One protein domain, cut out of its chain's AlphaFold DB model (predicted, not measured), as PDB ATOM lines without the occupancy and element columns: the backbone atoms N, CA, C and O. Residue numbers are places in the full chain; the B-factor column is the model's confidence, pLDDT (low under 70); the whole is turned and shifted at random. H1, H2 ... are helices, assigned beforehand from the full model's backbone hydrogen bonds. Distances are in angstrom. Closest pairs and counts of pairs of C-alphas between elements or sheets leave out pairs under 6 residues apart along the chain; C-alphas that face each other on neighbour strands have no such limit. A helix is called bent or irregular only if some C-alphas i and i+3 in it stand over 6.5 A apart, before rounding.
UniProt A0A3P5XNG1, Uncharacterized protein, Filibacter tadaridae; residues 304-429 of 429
ATOM      1  N   PHE A 304      25.422  39.505 -28.524       83.06
ATOM      2  CA  PHE A 304      25.223  40.529 -27.507       83.06
ATOM      3  C   PHE A 304      24.549  39.884 -26.295       83.06
ATOM      4  O   PHE A 304      23.382  39.490 -26.353       83.06
ATOM      5  N   GLY A 305      25.307  39.718 -25.209       82.19
ATOM      6  CA  GLY A 305      24.895  38.853 -24.104       82.19
ATOM      7  C   GLY A 305      24.717  37.407 -24.581       82.19
ATOM      8  O   GLY A 305      25.623  36.837 -25.183       82.19
ATOM      9  N   GLU A 306      23.542  36.832 -24.328       80.44
ATOM     10  CA  GLU A 306      23.160  35.479 -24.764       80.44
ATOM     11  C   GLU A 306      22.467  35.435 -26.136       80.44
ATOM     12  O   GLU A 306      22.009  34.382 -26.554       80.44
ATOM     13  N   ASN A 307      22.349  36.568 -26.834       85.50
ATOM     14  CA  ASN A 307      21.624  36.654 -28.101       85.50
ATOM     15  C   ASN A 307      22.583  36.758 -29.293       85.50
ATOM     16  O   ASN A 307      23.585  37.475 -29.236       85.50
ATOM     17  N   LEU A 308      22.243  36.115 -30.414       90.25
ATOM     18  CA  LEU A 308      22.946  36.312 -31.686       90.25
ATOM     19  C   LEU A 308      22.728  37.743 -32.203       90.25
ATOM     20  O   LEU A 308      21.608  38.261 -32.216       90.25
ATOM     21  N   LYS A 309      23.804  38.390 -32.671       88.56
ATOM     22  CA  LYS A 309      23.731  39.711 -33.325       88.56
ATOM     23  C   LYS A 309      22.988  39.617 -34.659       88.56
ATOM     24  O   LYS A 309      22.226  40.531 -34.992       88.56
ATOM     25  N   TYR A 310      23.222  38.531 -35.393       90.75
ATOM     26  CA  TYR A 310      22.698  38.271 -36.731       90.75
ATOM     27  C   TYR A 310      21.458  37.374 -36.702       90.75
ATOM     28  O   TYR A 310      21.204  36.668 -35.729       90.75
ATOM     29  N   SER A 311      20.680  37.403 -37.788       92.38
ATOM     30  CA  SER A 311      19.574  36.459 -37.990       92.38
ATOM     31  C   SER A 311      20.075  35.013 -38.011       92.38
ATOM     32  O   SER A 311      21.212  34.772 -38.417       92.38
ATOM     33  N   LEU A 312      19.208  34.058 -37.668       93.19
ATOM     34  CA  LEU A 312      19.572  32.641 -37.612       93.19
ATOM     35  C   LEU A 312      20.151  32.111 -38.935       93.19
ATOM     36  O   LEU A 312      21.191  31.457 -38.922       93.19
ATOM     37  N   ASP A 313      19.531  32.438 -40.075       94.38
ATOM     38  CA  ASP A 313      20.036  32.030 -41.394       94.38
ATOM     39  C   ASP A 313      21.431  32.604 -41.662       94.38
ATOM     40  O   ASP A 313      22.338  31.874 -42.065       94.38
ATOM     41  N   LYS A 314      21.639  33.892 -41.357       94.69
ATOM     42  CA  LYS A 314      22.953  34.518 -41.520       94.69
ATOM     43  C   LYS A 314      24.003  33.885 -40.606       94.69
ATOM     44  O   LYS A 314      25.130  33.666 -41.035       94.69
ATOM     45  N   SER A 315      23.644  33.549 -39.370       95.50
ATOM     46  CA  SER A 315      24.526  32.835 -38.444       95.50
ATOM     47  C   SER A 315      24.910  31.442 -38.953       95.50
ATOM     48  O   SER A 315      26.045  31.021 -38.738       95.50
ATOM     49  N   VAL A 316      24.017  30.751 -39.672       96.00
ATOM     50  CA  VAL A 316      24.341  29.480 -40.339       96.00
ATOM     51  C   VAL A 316      25.306  29.681 -41.514       96.00
ATOM     52  O   VAL A 316      26.243  28.905 -41.669       96.00
ATOM     53  N   GLU A 317      25.146  30.731 -42.319       95.56
ATOM     54  CA  GLU A 317      26.134  31.052 -43.365       95.56
ATOM     55  C   GLU A 317      27.521  31.314 -42.765       95.56
ATOM     56  O   GLU A 317      28.518  30.759 -43.228       95.56
ATOM     57  N   ILE A 318      27.571  32.120 -41.700       95.75
ATOM     58  CA  ILE A 318      28.803  32.477 -40.990       95.75
ATOM     59  C   ILE A 318      29.500  31.223 -40.461       95.75
ATOM     60  O   ILE A 318      30.687  31.028 -40.712       95.75
ATOM     61  N   ILE A 319      28.777  30.354 -39.747       96.19
ATOM     62  CA  ILE A 319      29.391  29.183 -39.117       96.19
ATOM     63  C   ILE A 319      29.897  28.165 -40.153       96.19
ATOM     64  O   ILE A 319      30.942  27.545 -39.948       96.19
ATOM     65  N   LEU A 320      29.211  28.023 -41.292       95.75
ATOM     66  CA  LEU A 320      29.672  27.185 -42.403       95.75
ATOM     67  C   LEU A 320      30.945  27.754 -43.054       95.75
ATOM     68  O   LEU A 320      31.871  26.992 -43.336       95.75
ATOM     69  N   SER A 321      31.016  29.078 -43.233       95.38
ATOM     70  CA  SER A 321      32.214  29.783 -43.723       95.38
ATOM     71  C   SER A 321      33.398  29.572 -42.764       95.38
ATOM     72  O   SER A 321      34.446  29.049 -43.151       95.38
ATOM     73  N   MET A 322      33.193  29.824 -41.465       96.88
ATOM     74  CA  MET A 322      34.202  29.606 -40.422       96.88
ATOM     75  C   MET A 322      34.714  28.165 -40.390       96.88
ATOM     76  O   MET A 322      35.924  27.955 -40.327       96.88
ATOM     77  N   GLN A 323      33.827  27.164 -40.477       95.94
ATOM     78  CA  GLN A 323      34.238  25.758 -40.538       95.94
ATOM     79  C   GLN A 323      35.205  25.509 -41.697       95.94
ATOM     80  O   GLN A 323      36.196  24.801 -41.525       95.94
ATOM     81  N   HIS A 324      34.914  26.065 -42.874       94.12
ATOM     82  CA  HIS A 324      35.768  25.898 -44.039       94.12
ATOM     83  C   HIS A 324      37.175  26.441 -43.775       94.12
ATOM     84  O   HIS A 324      38.148  25.713 -43.960       94.12
ATOM     85  N   THR A 325      37.304  27.670 -43.276       95.38
ATOM     86  CA  THR A 325      38.617  28.242 -42.936       95.38
ATOM     87  C   THR A 325      39.320  27.426 -41.848       95.38
ATOM     88  O   THR A 325      40.452  26.990 -42.054       95.38
ATOM     89  N   LEU A 326      38.634  27.109 -40.744       95.69
ATOM     90  CA  LEU A 326      39.189  26.344 -39.620       95.69
ATOM     91  C   LEU A 326      39.647  24.928 -39.990       95.69
ATOM     92  O   LEU A 326      40.448  24.349 -39.262       95.69
ATOM     93  N   LEU A 327      39.165  24.342 -41.087       93.88
ATOM     94  CA  LEU A 327      39.645  23.048 -41.584       93.88
ATOM     95  C   LEU A 327      40.856  23.167 -42.520       93.88
ATOM     96  O   LEU A 327      41.588  22.190 -42.661       93.88
ATOM     97  N   ASN A 328      41.079  24.327 -43.145       91.81
ATOM     98  CA  ASN A 328      42.082  24.504 -44.204       91.81
ATOM     99  C   ASN A 328      43.316  25.320 -43.788       91.81
ATOM    100  O   ASN A 328      44.329  25.286 -44.488       91.81
ATOM    101  N   VAL A 329      43.267  26.041 -42.666       90.81
ATOM    102  CA  VAL A 329      44.422  26.794 -42.147       90.81
ATOM    103  C   VAL A 329      45.187  26.017 -41.074       90.81
ATOM    104  O   VAL A 329      44.664  25.083 -40.459       90.81
ATOM    105  N   GLU A 330      46.441  26.381 -40.823       85.38
ATOM    106  CA  GLU A 330      47.183  25.846 -39.680       85.38
ATOM    107  C   GLU A 330      46.643  26.409 -38.362       85.38
ATOM    108  O   GLU A 330      45.991  27.450 -38.328       85.38
ATOM    109  N   LYS A 331      46.875  25.678 -37.268       82.44
ATOM    110  CA  LYS A 331      46.474  26.137 -35.940       82.44
ATOM    111  C   LYS A 331      47.533  27.107 -35.424       82.44
ATOM    112  O   LYS A 331      48.487  26.672 -34.783       82.44
ATOM    113  N   GLU A 332      47.358  28.394 -35.691       77.12
ATOM    114  CA  GLU A 332      48.196  29.454 -35.129       77.12
ATOM    115  C   GLU A 332      47.454  30.194 -33.996       77.12
ATOM    116  O   GLU A 332      46.233  30.279 -33.995       77.12
ATOM    117  N   PRO A 333      48.136  30.690 -32.953       72.25
ATOM    118  CA  PRO A 333      47.462  31.219 -31.763       72.25
ATOM    119  C   PRO A 333      46.666  32.512 -31.999       72.25
ATOM    120  O   PRO A 333      45.859  32.863 -31.141       72.25
ATOM    121  N   THR A 334      46.882  33.175 -33.134       85.06
ATOM    122  CA  THR A 334      46.400  34.510 -33.495       85.06
ATOM    123  C   THR A 334      44.928  34.453 -33.965       85.06
ATOM    124  O   THR A 334      44.027  34.350 -33.127       85.06
ATOM    125  N   LEU A 335      44.625  34.418 -35.264       93.38
ATOM    126  CA  LEU A 335      43.256  34.504 -35.777       93.38
ATOM    127  C   LEU A 335      42.478  33.197 -35.607       93.38
ATOM    128  O   LEU A 335      41.262  33.224 -35.393       93.38
ATOM    129  N   TYR A 336      43.164  32.050 -35.648       94.56
ATOM    130  CA  TYR A 336      42.517  30.744 -35.502       94.56
ATOM    131  C   TYR A 336      41.802  30.616 -34.156       94.56
ATOM    132  O   TYR A 336      40.653  30.183 -34.112       94.56
ATOM    133  N   SER A 337      42.456  30.989 -33.049       93.75
ATOM    134  CA  SER A 337      41.876  30.855 -31.704       93.75
ATOM    135  C   SER A 337      40.619  31.709 -31.541       93.75
ATOM    136  O   SER A 337      39.647  31.282 -30.915       93.75
ATOM    137  N   ILE A 338      40.626  32.906 -32.133       94.31
ATOM    138  CA  ILE A 338      39.499  33.841 -32.110       94.31
ATOM    139  C   ILE A 338      38.336  33.268 -32.926       94.31
ATOM    140  O   ILE A 338      37.213  33.177 -32.425       94.31
ATOM    141  N   MET A 339      38.607  32.800 -34.147       96.00
ATOM    142  CA  MET A 339      37.587  32.188 -34.996       96.00
ATOM    143  C   MET A 339      37.034  30.893 -34.396       96.00
ATOM    144  O   MET A 339      35.826  30.690 -34.435       96.00
ATOM    145  N   GLU A 340      37.876  30.033 -33.814       96.31
ATOM    146  CA  GLU A 340      37.450  28.815 -33.110       96.31
ATOM    147  C   GLU A 340      36.482  29.171 -31.974       96.31
ATOM    148  O   GLU A 340      35.426  28.550 -31.841       96.31
ATOM    149  N   SER A 341      36.800  30.210 -31.196       95.00
ATOM    150  CA  SER A 341      35.924  30.709 -30.136       95.00
ATOM    151  C   SER A 341      34.563  31.146 -30.688       95.00
ATOM    152  O   SER A 341      33.531  30.656 -30.226       95.00
ATOM    153  N   TYR A 342      34.537  31.982 -31.734       96.00
ATOM    154  CA  TYR A 342      33.281  32.416 -32.358       96.00
ATOM    155  C   TYR A 342      32.494  31.263 -32.980       96.00
ATOM    156  O   TYR A 342      31.281  31.186 -32.789       96.00
ATOM    157  N   PHE A 343      33.166  30.339 -33.660       97.06
ATOM    158  CA  PHE A 343      32.569  29.146 -34.254       97.06
ATOM    159  C   PHE A 343      31.823  28.313 -33.202       97.06
ATOM    160  O   PHE A 343      30.656  27.964 -33.393       97.06
ATOM    161  N   ILE A 344      32.454  28.070 -32.048       96.12
ATOM    162  CA  ILE A 344      31.849  27.334 -30.931       96.12
ATOM    163  C   ILE A 344      30.719  28.145 -30.283       96.12
ATOM    164  O   ILE A 344      29.654  27.596 -29.995       96.12
ATOM    165  N   THR A 345      30.904  29.447 -30.052       94.94
ATOM    166  CA  THR A 345      29.870  30.290 -29.435       94.94
ATOM    167  C   THR A 345      28.619  30.374 -30.307       94.94
ATOM    168  O   THR A 345      27.514  30.165 -29.803       94.94
ATOM    169  N   ILE A 346      28.762  30.637 -31.610       95.94
ATOM    170  CA  ILE A 346      27.632  30.729 -32.544       95.94
ATOM    171  C   ILE A 346      26.895  29.391 -32.605       95.94
ATOM    172  O   ILE A 346      25.670  29.374 -32.502       95.94
ATOM    173  N   PHE A 347      27.623  28.273 -32.688       97.12
ATOM    174  CA  PHE A 347      27.027  26.937 -32.666       97.12
ATOM    175  C   PHE A 347      26.153  26.717 -31.437       97.12
ATOM    176  O   PHE A 347      24.994  26.328 -31.557       97.12
ATOM    177  N   ASN A 348      26.690  26.997 -30.250       94.75
ATOM    178  CA  ASN A 348      25.967  26.784 -29.005       94.75
ATOM    179  C   ASN A 348      24.701  27.644 -28.928       94.75
ATOM    180  O   ASN A 348      23.661  27.155 -28.497       94.75
ATOM    181  N   ASN A 349      24.747  28.882 -29.424       93.56
ATOM    182  CA  ASN A 349      23.559  29.729 -29.518       93.56
ATOM    183  C   ASN A 349      22.524  29.172 -30.514       93.56
ATOM    184  O   ASN A 349      21.333  29.169 -30.221       93.56
ATOM    185  N   LEU A 350      22.955  28.641 -31.663       95.50
ATOM    186  CA  LEU A 350      22.062  28.005 -32.646       95.50
ATOM    187  C   LEU A 350      21.456  26.684 -32.142       95.50
ATOM    188  O   LEU A 350      20.348  26.318 -32.543       95.50
ATOM    189  N   MET A 351      22.173  25.966 -31.275       95.81
ATOM    190  CA  MET A 351      21.742  24.676 -30.739       95.81
ATOM    191  C   MET A 351      20.975  24.778 -29.428       95.81
ATOM    192  O   MET A 351      20.173  23.896 -29.174       95.81
ATOM    193  N   LYS A 352      21.192  25.794 -28.587       92.94
ATOM    194  CA  LYS A 352      20.515  25.921 -27.279       92.94
ATOM    195  C   LYS A 352      19.566  27.120 -27.187       92.94
ATOM    196  O   LYS A 352      18.685  27.118 -26.329       92.94
ATOM    197  N   GLY A 353      19.676  28.082 -28.106       89.75
ATOM    198  CA  GLY A 353      18.865  29.295 -28.126       89.75
ATOM    199  C   GLY A 353      19.211  30.225 -26.969       89.75
ATOM    200  O   GLY A 353      20.229  30.058 -26.297       89.75
ATOM    201  N   SER A 354      18.335  31.194 -26.731       85.44
ATOM    202  CA  SER A 354      18.438  32.148 -25.624       85.44
ATOM    203  C   SER A 354      17.095  32.287 -24.907       85.44
ATOM    204  O   SER A 354      16.087  31.731 -25.356       85.44
ATOM    205  N   GLY A 355      17.049  33.037 -23.800       79.69
ATOM    206  CA  GLY A 355      15.785  33.337 -23.125       79.69
ATOM    207  C   GLY A 355      14.777  34.036 -24.045       79.69
ATOM    208  O   GLY A 355      13.587  33.722 -24.005       79.69
ATOM    209  N   ASP A 356      15.264  34.918 -24.921       80.81
ATOM    210  CA  ASP A 356      14.446  35.666 -25.884       80.81
ATOM    211  C   ASP A 356      14.172  34.880 -27.179       80.81
ATOM    212  O   ASP A 356      13.242  35.195 -27.926       80.81
ATOM    213  N   GLN A 357      14.962  33.839 -27.455       84.50
ATOM    214  CA  GLN A 357      14.838  32.968 -28.624       84.50
ATOM    215  C   GLN A 357      14.812  31.490 -28.201       84.50
ATOM    216  O   GLN A 357      15.774  30.750 -28.435       84.50
ATOM    217  N   PRO A 358      13.716  31.023 -27.570       91.44
ATOM    218  CA  PRO A 358      13.617  29.639 -27.134       91.44
ATOM    219  C   PRO A 358      13.481  28.700 -28.334       91.44
ATOM    220  O   PRO A 358      12.728  28.980 -29.270       91.44
ATOM    221  N   ILE A 359      14.157  27.553 -28.271       95.62
ATOM    222  CA  ILE A 359      14.148  26.535 -29.335       95.62
ATOM    223  C   ILE A 359      12.864  25.713 -29.344       95.62
ATOM    224  O   ILE A 359      12.403  25.295 -30.404       95.62
ATOM    225  N   PHE A 360      12.280  25.479 -28.172       96.25
ATOM    226  CA  PHE A 360      11.073  24.677 -28.030       96.25
ATOM    227  C   PHE A 360       9.828  25.567 -28.019       96.25
ATOM    228  O   PHE A 360       9.836  26.680 -27.487       96.25
ATOM    229  N   ASN A 361       8.747  25.079 -28.621       95.00
ATOM    230  CA  ASN A 361       7.420  25.669 -28.494       95.00
ATOM    231  C   ASN A 361       6.752  25.253 -27.168       95.00
ATOM    232  O   ASN A 361       7.297  24.474 -26.384       95.00
ATOM    233  N   GLU A 362       5.539  25.746 -26.921       93.25
ATOM    234  CA  GLU A 362       4.766  25.431 -25.708       93.25
ATOM    235  C   GLU A 362       4.443  23.932 -25.563       93.25
ATOM    236  O   GLU A 362       4.180  23.454 -24.461       93.25
ATOM    237  N   GLN A 363       4.476  23.174 -26.662       92.81
ATOM    238  CA  GLN A 363       4.252  21.729 -26.700       92.81
ATOM    239  C   GLN A 363       5.540  20.920 -26.465       92.81
ATOM    240  O   GLN A 363       5.507  19.690 -26.535       92.81
ATOM    241  N   GLY A 364       6.669  21.587 -26.197       94.69
ATOM    242  CA  GLY A 364       7.970  20.949 -26.004       94.69
ATOM    243  C   GLY A 364       8.569  20.379 -27.289       94.69
ATOM    244  O   GLY A 364       9.437  19.516 -27.218       94.69
ATOM    245  N   GLN A 365       8.102  20.822 -28.460       97.19
ATOM    246  CA  GLN A 365       8.681  20.461 -29.753       97.19
ATOM    247  C   GLN A 365       9.655  21.537 -30.215       97.19
ATOM    248  O   GLN A 365       9.371  22.726 -30.071       97.19
ATOM    249  N   VAL A 366      10.769  21.135 -30.826       97.56
ATOM    250  CA  VAL A 366      11.681  22.066 -31.509       97.56
ATOM    251  C   VAL A 366      10.888  22.841 -32.564       97.56
ATOM    252  O   VAL A 366      10.140  22.231 -33.330       97.56
ATOM    253  N   LYS A 367      11.000  24.169 -32.605       97.31
ATOM    254  CA  LYS A 367      10.302  25.000 -33.599       97.31
ATOM    255  C   LYS A 367      10.864  24.758 -35.004       97.31
ATOM    256  O   LYS A 367      12.058  24.503 -35.142       97.31
ATOM    257  N   GLU A 368      10.014  24.836 -36.029       96.06
ATOM    258  CA  GLU A 368      10.365  24.486 -37.419       96.06
ATOM    259  C   GLU A 368      11.602  25.235 -37.928       96.06
ATOM    260  O   GLU A 368      12.473  24.618 -38.537       96.06
ATOM    261  N   GLU A 369      11.744  26.522 -37.598       95.00
ATOM    262  CA  GLU A 369      12.904  27.312 -38.005       95.00
ATOM    263  C   GLU A 369      14.229  26.701 -37.518       95.00
ATOM    264  O   GLU A 369      15.187  26.638 -38.283       95.00
ATOM    265  N   TYR A 370      14.280  26.153 -36.299       96.62
ATOM    266  CA  TYR A 370      15.473  25.478 -35.776       96.62
ATOM    267  C   TYR A 370      15.708  24.119 -36.430       96.62
ATOM    268  O   TYR A 370      16.856  23.761 -36.684       96.62
ATOM    269  N   ARG A 371      14.644  23.385 -36.777       96.62
ATOM    270  CA  ARG A 371      14.765  22.107 -37.502       96.62
ATOM    271  C   ARG A 371      15.435  22.315 -38.853       96.62
ATOM    272  O   ARG A 371      16.355  21.582 -39.215       96.62
ATOM    273  N   ASP A 372      14.997  23.338 -39.581       95.94
ATOM    274  CA  ASP A 372      15.550  23.678 -40.888       95.94
ATOM    275  C   ASP A 372      16.997  24.159 -40.779       95.94
ATOM    276  O   ASP A 372      17.844  23.735 -41.566       95.94
ATOM    277  N   LEU A 373      17.319  24.980 -39.776       95.75
ATOM    278  CA  LEU A 373      18.690  25.429 -39.522       95.75
ATOM    279  C   LEU A 373      19.630  24.264 -39.208       95.75
ATOM    280  O   LEU A 373      20.717  24.184 -39.780       95.75
ATOM    281  N   TRP A 374      19.216  23.334 -38.345       97.31
ATOM    282  CA  TRP A 374      20.027  22.163 -38.003       97.31
ATOM    283  C   TRP A 374      20.280  21.293 -39.234       97.31
ATOM    284  O   TRP A 374      21.419  20.898 -39.488       97.31
ATOM    285  N   ARG A 375      19.257  21.074 -40.071       96.94
ATOM    286  CA  ARG A 375      19.416  20.358 -41.347       96.94
ATOM    287  C   ARG A 375      20.354  21.082 -42.314       96.94
ATOM    288  O   ARG A 375      21.175  20.426 -42.948       96.94
ATOM    289  N   LYS A 376      20.279  22.417 -42.410       96.31
ATOM    290  CA  LYS A 376      21.207  23.221 -43.229       96.31
ATOM    291  C   LYS A 376      22.654  23.063 -42.758       96.31
ATOM    292  O   LYS A 376      23.538  22.890 -43.589       96.31
ATOM    293  N   MET A 377      22.901  23.065 -41.448       96.12
ATOM    294  CA  MET A 377      24.246  22.859 -40.889       96.12
ATOM    295  C   MET A 377      24.787  21.434 -41.105       96.12
ATOM    296  O   MET A 377      26.001  21.237 -41.137       96.12
ATOM    297  N   ALA A 378      23.903  20.450 -41.276       95.12
ATOM    298  CA  ALA A 378      24.237  19.045 -41.512       95.12
ATOM    299  C   ALA A 378      24.260  18.638 -43.007       95.12
ATOM    300  O   ALA A 378      24.368  17.451 -43.334       95.12
ATOM    301  N   VAL A 379      24.143  19.602 -43.929       88.94
ATOM    302  CA  VAL A 379      24.017  19.338 -45.371       88.94
ATOM    303  C   VAL A 379      25.333  18.866 -46.010       88.94
ATOM    304  O   VAL A 379      26.428  19.214 -45.575       88.94
ATOM    305  N   GLY A 380      25.221  18.104 -47.102       84.12
ATOM    306  CA  GLY A 380      26.349  17.660 -47.928       84.12
ATOM    307  C   GLY A 380      26.723  16.191 -47.724       84.12
ATOM    308  O   GLY A 380      26.336  15.553 -46.748       84.12
ATOM    309  N   GLU A 381      27.460  15.621 -48.677       78.00
ATOM    310  CA  GLU A 381      27.812  14.191 -48.662       78.00
ATOM    311  C   GLU A 381      28.961  13.878 -47.695       78.00
ATOM    312  O   GLU A 381      28.922  12.872 -46.988       78.00
ATOM    313  N   ARG A 382      29.965  14.758 -47.617       87.25
ATOM    314  CA  ARG A 382      31.134  14.576 -46.746       87.25
ATOM    315  C   ARG A 382      30.772  14.793 -45.277       87.25
ATOM    316  O   ARG A 382      29.951  15.649 -44.958       87.25
ATOM    317  N   MET A 383      31.407  14.031 -44.387       93.75
ATOM    318  CA  MET A 383      31.299  14.264 -42.948       93.75
ATOM    319  C   MET A 383      32.108  15.508 -42.563       93.75
ATOM    320  O   MET A 383      33.296  15.595 -42.871       93.75
ATOM    321  N   THR A 384      31.461  16.466 -41.901       95.56
ATOM    322  CA  THR A 384      32.074  17.698 -41.377       95.56
ATOM    323  C   THR A 384      31.915  17.751 -39.855       95.56
ATOM    324  O   THR A 384      31.056  17.045 -39.328       95.56
ATOM    325  N   PRO A 385      32.692  18.573 -39.121       97.00
ATOM    326  CA  PRO A 385      32.534  18.715 -37.671       97.00
ATOM    327  C   PRO A 385      31.099  19.038 -37.229       97.00
ATOM    328  O   PRO A 385      30.583  18.417 -36.307       97.00
ATOM    329  N   LEU A 386      30.425  19.956 -37.931       97.44
ATOM    330  CA  LEU A 386      29.024  20.302 -37.663       97.44
ATOM    331  C   LEU A 386      28.112  19.095 -37.885       97.44
ATOM    332  O   LEU A 386      27.346  18.729 -36.999       97.44
ATOM    333  N   LYS A 387      28.235  18.435 -39.041       96.81
ATOM    334  CA  LYS A 387      27.428  17.261 -39.384       96.81
ATOM    335  C   LYS A 387      27.631  16.114 -38.392       96.81
ATOM    336  O   LYS A 387      26.663  15.472 -38.003       96.81
ATOM    337  N   TYR A 388      28.865  15.895 -37.948       97.19
ATOM    338  CA  TYR A 388      29.216  14.858 -36.980       97.19
ATOM    339  C   TYR A 388      28.486  15.032 -35.645       97.19
ATOM    340  O   TYR A 388      27.998  14.055 -35.083       97.19
ATOM    341  N   VAL A 389      28.363  16.274 -35.166       97.75
ATOM    342  CA  VAL A 389      27.662  16.583 -33.911       97.75
ATOM    343  C   VAL A 389      26.142  16.617 -34.100       97.75
ATOM    344  O   VAL A 389      25.397  16.126 -33.257       97.75
ATOM    345  N   ILE A 390      25.663  17.189 -35.208       97.94
ATOM    346  CA  ILE A 390      24.236  17.470 -35.413       97.94
ATOM    347  C   ILE A 390      23.459  16.239 -35.902       97.94
ATOM    348  O   ILE A 390      22.294  16.085 -35.539       97.94
ATOM    349  N   ASN A 391      24.056  15.350 -36.701       97.19
ATOM    350  CA  ASN A 391      23.328  14.215 -37.285       97.19
ATOM    351  C   ASN A 391      22.635  13.321 -36.243       97.19
ATOM    352  O   ASN A 391      21.432  13.104 -36.389       97.19
ATOM    353  N   PRO A 392      23.317  12.855 -35.176       97.62
ATOM    354  CA  PRO A 392      22.665  12.051 -34.142       97.62
ATOM    355  C   PRO A 392      21.494  12.786 -33.478       97.62
ATOM    356  O   PRO A 392      20.468  12.183 -33.176       97.62
ATOM    357  N   ILE A 393      21.617  14.107 -33.305       98.38
ATOM    358  CA  ILE A 393      20.553  14.947 -32.748       98.38
ATOM    359  C   ILE A 393      19.335  14.957 -33.673       98.38
ATOM    360  O   ILE A 393      18.220  14.733 -33.212       98.38
ATOM    361  N   ILE A 394      19.537  15.200 -34.972       98.19
ATOM    362  CA  ILE A 394      18.442  15.222 -35.952       98.19
ATOM    363  C   ILE A 394      17.754  13.858 -36.014       98.19
ATOM    364  O   ILE A 394      16.530  13.808 -35.947       98.19
ATOM    365  N   GLU A 395      18.511  12.762 -36.097       98.12
ATOM    366  CA  GLU A 395      17.954  11.408 -36.200       98.12
ATOM    367  C   GLU A 395      17.073  11.049 -34.991       98.12
ATOM    368  O   GLU A 395      15.957  10.547 -35.146       98.12
ATOM    369  N   GLU A 396      17.540  11.347 -33.776       98.56
ATOM    370  CA  GLU A 396      16.778  11.107 -32.547       98.56
ATOM    371  C   GLU A 396      15.566  12.041 -32.409       98.56
ATOM    372  O   GLU A 396      14.491  11.608 -31.978       98.56
ATOM    373  N   MET A 397      15.711  13.309 -32.805       98.00
ATOM    374  CA  MET A 397      14.605  14.264 -32.820       98.00
ATOM    375  C   MET A 397      13.532  13.842 -33.822       98.00
ATOM    376  O   MET A 397      12.359  13.805 -33.468       98.00
ATOM    377  N   GLU A 398      13.887  13.446 -35.043       97.75
ATOM    378  CA  GLU A 398      12.917  12.973 -36.036       97.75
ATOM    379  C   GLU A 398      12.193  11.702 -35.566       97.75
ATOM    380  O   GLU A 398      10.973  11.601 -35.714       97.75
ATOM    381  N   ALA A 399      12.901  10.780 -34.906       98.06
ATOM    382  CA  ALA A 399      12.305   9.578 -34.321       98.06
ATOM    383  C   ALA A 399      11.328   9.867 -33.162       98.06
ATOM    384  O   ALA A 399      10.473   9.030 -32.857       98.06
ATOM    385  N   SER A 400      11.438  11.032 -32.516       97.19
ATOM    386  CA  SER A 400      10.614  11.441 -31.370       97.19
ATOM    387  C   SER A 400       9.583  12.529 -31.689       97.19
ATOM    388  O   SER A 400       9.003  13.103 -30.763       97.19
ATOM    389  N   ASP A 401       9.334  12.816 -32.973       97.12
ATOM    390  CA  ASP A 401       8.477  13.932 -33.407       97.12
ATOM    391  C   ASP A 401       8.963  15.291 -32.854       97.12
ATOM    392  O   ASP A 401       8.193  16.143 -32.396       97.12
ATOM    393  N   TRP A 402      10.289  15.454 -32.881       97.94
ATOM    394  CA  TRP A 402      11.069  16.626 -32.487       97.94
ATOM    395  C   TRP A 402      10.937  17.022 -31.015       97.94
ATOM    396  O   TRP A 402      10.940  18.210 -30.691       97.94
ATOM    397  N   LYS A 403      10.811  16.037 -30.115       96.94
ATOM    398  CA  LYS A 403      10.603  16.271 -28.672       96.94
ATOM    399  C   LYS A 403      11.776  15.862 -27.795       96.94
ATOM    400  O   LYS A 403      11.930  16.410 -26.710       96.94
ATOM    401  N   GLN A 404      12.537  14.847 -28.196       96.50
ATOM    402  CA  GLN A 404      13.553  14.223 -27.351       96.50
ATOM    403  C   GLN A 404      14.767  13.800 -28.174       96.50
ATOM    404  O   GLN A 404      14.633  13.171 -29.221       96.50
ATOM    405  N   SER A 405      15.958  14.077 -27.653       98.12
ATOM    406  CA  SER A 405      17.208  13.513 -28.157       98.12
ATOM    407  C   SER A 405      18.199  13.407 -27.008       98.12
ATOM    408  O   SER A 405      18.488  14.387 -26.327       98.12
ATOM    409  N   LYS A 406      18.740  12.204 -26.807       98.00
ATOM    410  CA  LYS A 406      19.788  11.960 -25.814       98.00
ATOM    411  C   LYS A 406      21.072  12.676 -26.207       98.00
ATOM    412  O   LYS A 406      21.744  13.211 -25.333       98.00
ATOM    413  N   SER A 407      21.393  12.705 -27.499       97.81
ATOM    414  CA  SER A 407      22.520  13.469 -28.030       97.81
ATOM    415  C   SER A 407      22.352  14.966 -27.782       97.81
ATOM    416  O   SER A 407      23.309  15.619 -27.390       97.81
ATOM    417  N   TYR A 408      21.143  15.512 -27.935       97.81
ATOM    418  CA  TYR A 408      20.873  16.921 -27.649       97.81
ATOM    419  C   TYR A 408      20.993  17.248 -26.158       97.81
ATOM    420  O   TYR A 408      21.569  18.276 -25.791       97.81
ATOM    421  N   ASP A 409      20.453  16.379 -25.301       96.69
ATOM    422  CA  ASP A 409      20.501  16.536 -23.846       96.69
ATOM    423  C   ASP A 409      21.936  16.428 -23.310       96.69
ATOM    424  O   ASP A 409      22.288  17.111 -22.350       96.69
ATOM    425  N   ALA A 410      22.765  15.596 -23.948       97.12
ATOM    426  CA  ALA A 410      24.175  15.419 -23.619       97.12
ATOM    427  C   ALA A 410      25.111  16.431 -24.301       97.12
ATOM    428  O   ALA A 410      26.277  16.474 -23.924       97.12
ATOM    429  N   LEU A 411      24.620  17.216 -25.273       97.12
ATOM    430  CA  LEU A 411      25.429  18.165 -26.040       97.12
ATOM    431  C   LEU A 411      26.090  19.187 -25.110       97.12
ATOM    432  O   LEU A 411      25.389  20.019 -24.512       97.12
ATOM    433  N   ASP A 412      27.417  19.134 -25.045       95.88
ATOM    434  CA  ASP A 412      28.277  20.030 -24.280       95.88
ATOM    435  C   ASP A 412      28.849  21.153 -25.161       95.88
ATOM    436  O   ASP A 412      28.933  21.057 -26.389       95.88
ATOM    437  N   TYR A 413      29.285  22.234 -24.513       91.56
ATOM    438  CA  TYR A 413      29.920  23.369 -25.169       91.56
ATOM    439  C   TYR A 413      31.164  22.963 -25.977       91.56
ATOM    440  O   TYR A 413      31.448  23.584 -27.004       91.56
ATOM    441  N   THR A 414      31.903  21.932 -25.545       93.50
ATOM    442  CA  THR A 414      33.150  21.504 -26.200       93.50
ATOM    443  C   THR A 414      32.974  20.502 -27.338       93.50
ATOM    444  O   THR A 414      33.920  20.311 -28.099       93.50
ATOM    445  N   ASP A 415      31.794  19.907 -27.532       96.69
ATOM    446  CA  ASP A 415      31.612  18.805 -28.494       96.69
ATOM    447  C   ASP A 415      31.969  19.201 -29.935       96.69
ATOM    448  O   ASP A 415      32.605  18.441 -30.671       96.69
ATOM    449  N   LEU A 416      31.630  20.429 -30.344       97.12
ATOM    450  CA  LEU A 416      31.998  20.928 -31.671       97.12
ATOM    451  C   LEU A 416      33.508  21.155 -31.813       97.12
ATOM    452  O   LEU A 416      34.063  20.944 -32.894       97.12
ATOM    453  N   LYS A 417      34.186  21.561 -30.736       95.56
ATOM    454  CA  LYS A 417      35.645  21.707 -30.733       95.56
ATOM    455  C   LYS A 417      36.320  20.355 -30.926       95.56
ATOM    456  O   LYS A 417      37.225  20.235 -31.750       95.56
ATOM    457  N   ASP A 418      35.849  19.335 -30.219       96.25
ATOM    458  CA  ASP A 418      36.380  17.979 -30.339       96.25
ATOM    459  C   ASP A 418      36.133  17.419 -31.746       96.25
ATOM    460  O   ASP A 418      37.047  16.884 -32.379       96.25
ATOM    461  N   ALA A 419      34.939  17.644 -32.301       97.00
ATOM    462  CA  ALA A 419      34.626  17.292 -33.682       97.00
ATOM    463  C   ALA A 419      35.519  18.024 -34.700       97.00
ATOM    464  O   ALA A 419      35.926  17.428 -35.700       97.00
ATOM    465  N   LEU A 420      35.862  19.295 -34.453       95.88
ATOM    466  CA  LEU A 420      36.787  20.058 -35.293       95.88
ATOM    467  C   LEU A 420      38.189  19.439 -35.280       95.88
ATOM    468  O   LEU A 420      38.782  19.265 -36.344       95.88
ATOM    469  N   VAL A 421      38.695  19.042 -34.109       94.56
ATOM    470  CA  VAL A 421      39.991  18.351 -33.977       94.56
ATOM    471  C   VAL A 421      39.988  17.029 -34.752       94.56
ATOM    472  O   VAL A 421      40.892  16.780 -35.549       94.56
ATOM    473  N   ILE A 422      38.944  16.210 -34.597       95.12
ATOM    474  CA  ILE A 422      38.790  14.943 -35.335       95.12
ATOM    475  C   ILE A 422      38.714  15.196 -36.853       95.12
ATOM    476  O   ILE A 422      39.284  14.436 -37.642       95.12
ATOM    477  N   GLY A 423      38.026  16.265 -37.264       93.06
ATOM    478  CA  GLY A 423      37.906  16.691 -38.659       93.06
ATOM    479  C   GLY A 423      39.237  17.060 -39.289       93.06
ATOM    480  O   GLY A 423      39.547  16.572 -40.375       93.06
ATOM    481  N   ARG A 424      40.050  17.849 -38.589       91.38
ATOM    482  CA  ARG A 424      41.395  18.230 -39.042       91.38
ATOM    483  C   ARG A 424      42.335  17.036 -39.170       91.38
ATOM    484  O   ARG A 424      43.137  16.984 -40.095       91.38
ATOM    485  N   ASP A 425      42.185  16.049 -38.294       90.94
ATOM    486  CA  ASP A 425      42.931  14.792 -38.359       90.94
ATOM    487  C   ASP A 425      42.470  13.861 -39.502       90.94
ATOM    488  O   ASP A 425      43.038  12.779 -39.681       90.94
ATOM    489  N   GLY A 426      41.415  14.222 -40.243       89.25
ATOM    490  CA  GLY A 426      40.827  13.381 -41.289       89.25
ATOM    491  C   GLY A 426      40.152  12.115 -40.748       89.25
ATOM    492  O   GLY A 426      40.046  11.115 -41.459       89.25
ATOM    493  N   LYS A 427      39.731  12.124 -39.476       91.75
ATOM    494  CA  LYS A 427      39.199  10.950 -38.757       91.75
ATOM    495  C   LYS A 427      37.675  10.927 -38.641       91.75
ATOM    496  O   LYS A 427      37.141   9.983 -38.059       91.75
ATOM    497  N   LEU A 428      36.980  11.928 -39.182       89.19
ATOM    498  CA  LEU A 428      35.520  11.916 -39.272       89.19
ATOM    499  C   LEU A 428      35.082  10.797 -40.225       89.19
ATOM    500  O   LEU A 428      35.593  10.695 -41.341       89.19
ATOM    501  N   LYS A 429      34.164   9.944 -39.767       77.62
ATOM    502  CA  LYS A 429      33.631   8.802 -40.518       77.62
ATOM    503  C   LYS A 429      32.131   8.917 -40.678       77.62
ATOM    504  O   LYS A 429      31.495   9.378 -39.707       77.62
TER     505      LYS A 429
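AT A GLANCE: This is residues 304 to 429 of the 429 residues of an uncharacterized protein of Filibacter tadaridae (UniProt A0A3P5XNG1). Two helical hairpins, H1 with H2 and H3 with H4, pack together through H1 and H3. H6 packs on H2 and H4, short H5 on H4. The printed part has 126 residues with six named helices, H1 to H6 in order, and no named strand. It is all helix and compact, with radius of gyration of the C-alphas 14.4 A and spans 45 by 34 by 23 A.

IN THESE COORDINATES: H1, residues 312 to 328, begins at C-alpha (19.572, 32.641, -37.612) and measures 24.8 A. H2 is residues 335 to 352, 25.7 A; H3 is residues 368 to 377; H4 is residues 385 to 399, 22.4 A, only just irregular, with C-alphas 389 and 392 6.7 A apart; H5 is residues 406 to 410; H6 is residues 415 to 424, and C-alpha 424 is at (41.395, 18.230, -39.042).

HOW THE PARTS SIT: In hairpin H1 and H2 the closest C-alphas, Ile 319 and Phe 343, are 5.8 A apart. H1 and H3 touch, the same way at a shallow tilt of 16 degrees (closest C-alphas Val 316 and Met 377, 6.6 A). H4 touches H6 with residues 385 to 389 alone (closest C-alphas Pro 385 and Ala 419, 4.7 A). Every O i to N i+4 pair is within hydrogen-bond range in H1, H2, H3, H5 and H6; 9 of 11 in H4.

THE WHOLE: The printed part has no cut. The H2 to H3 link is long. No printed residue is under pLDDT 70.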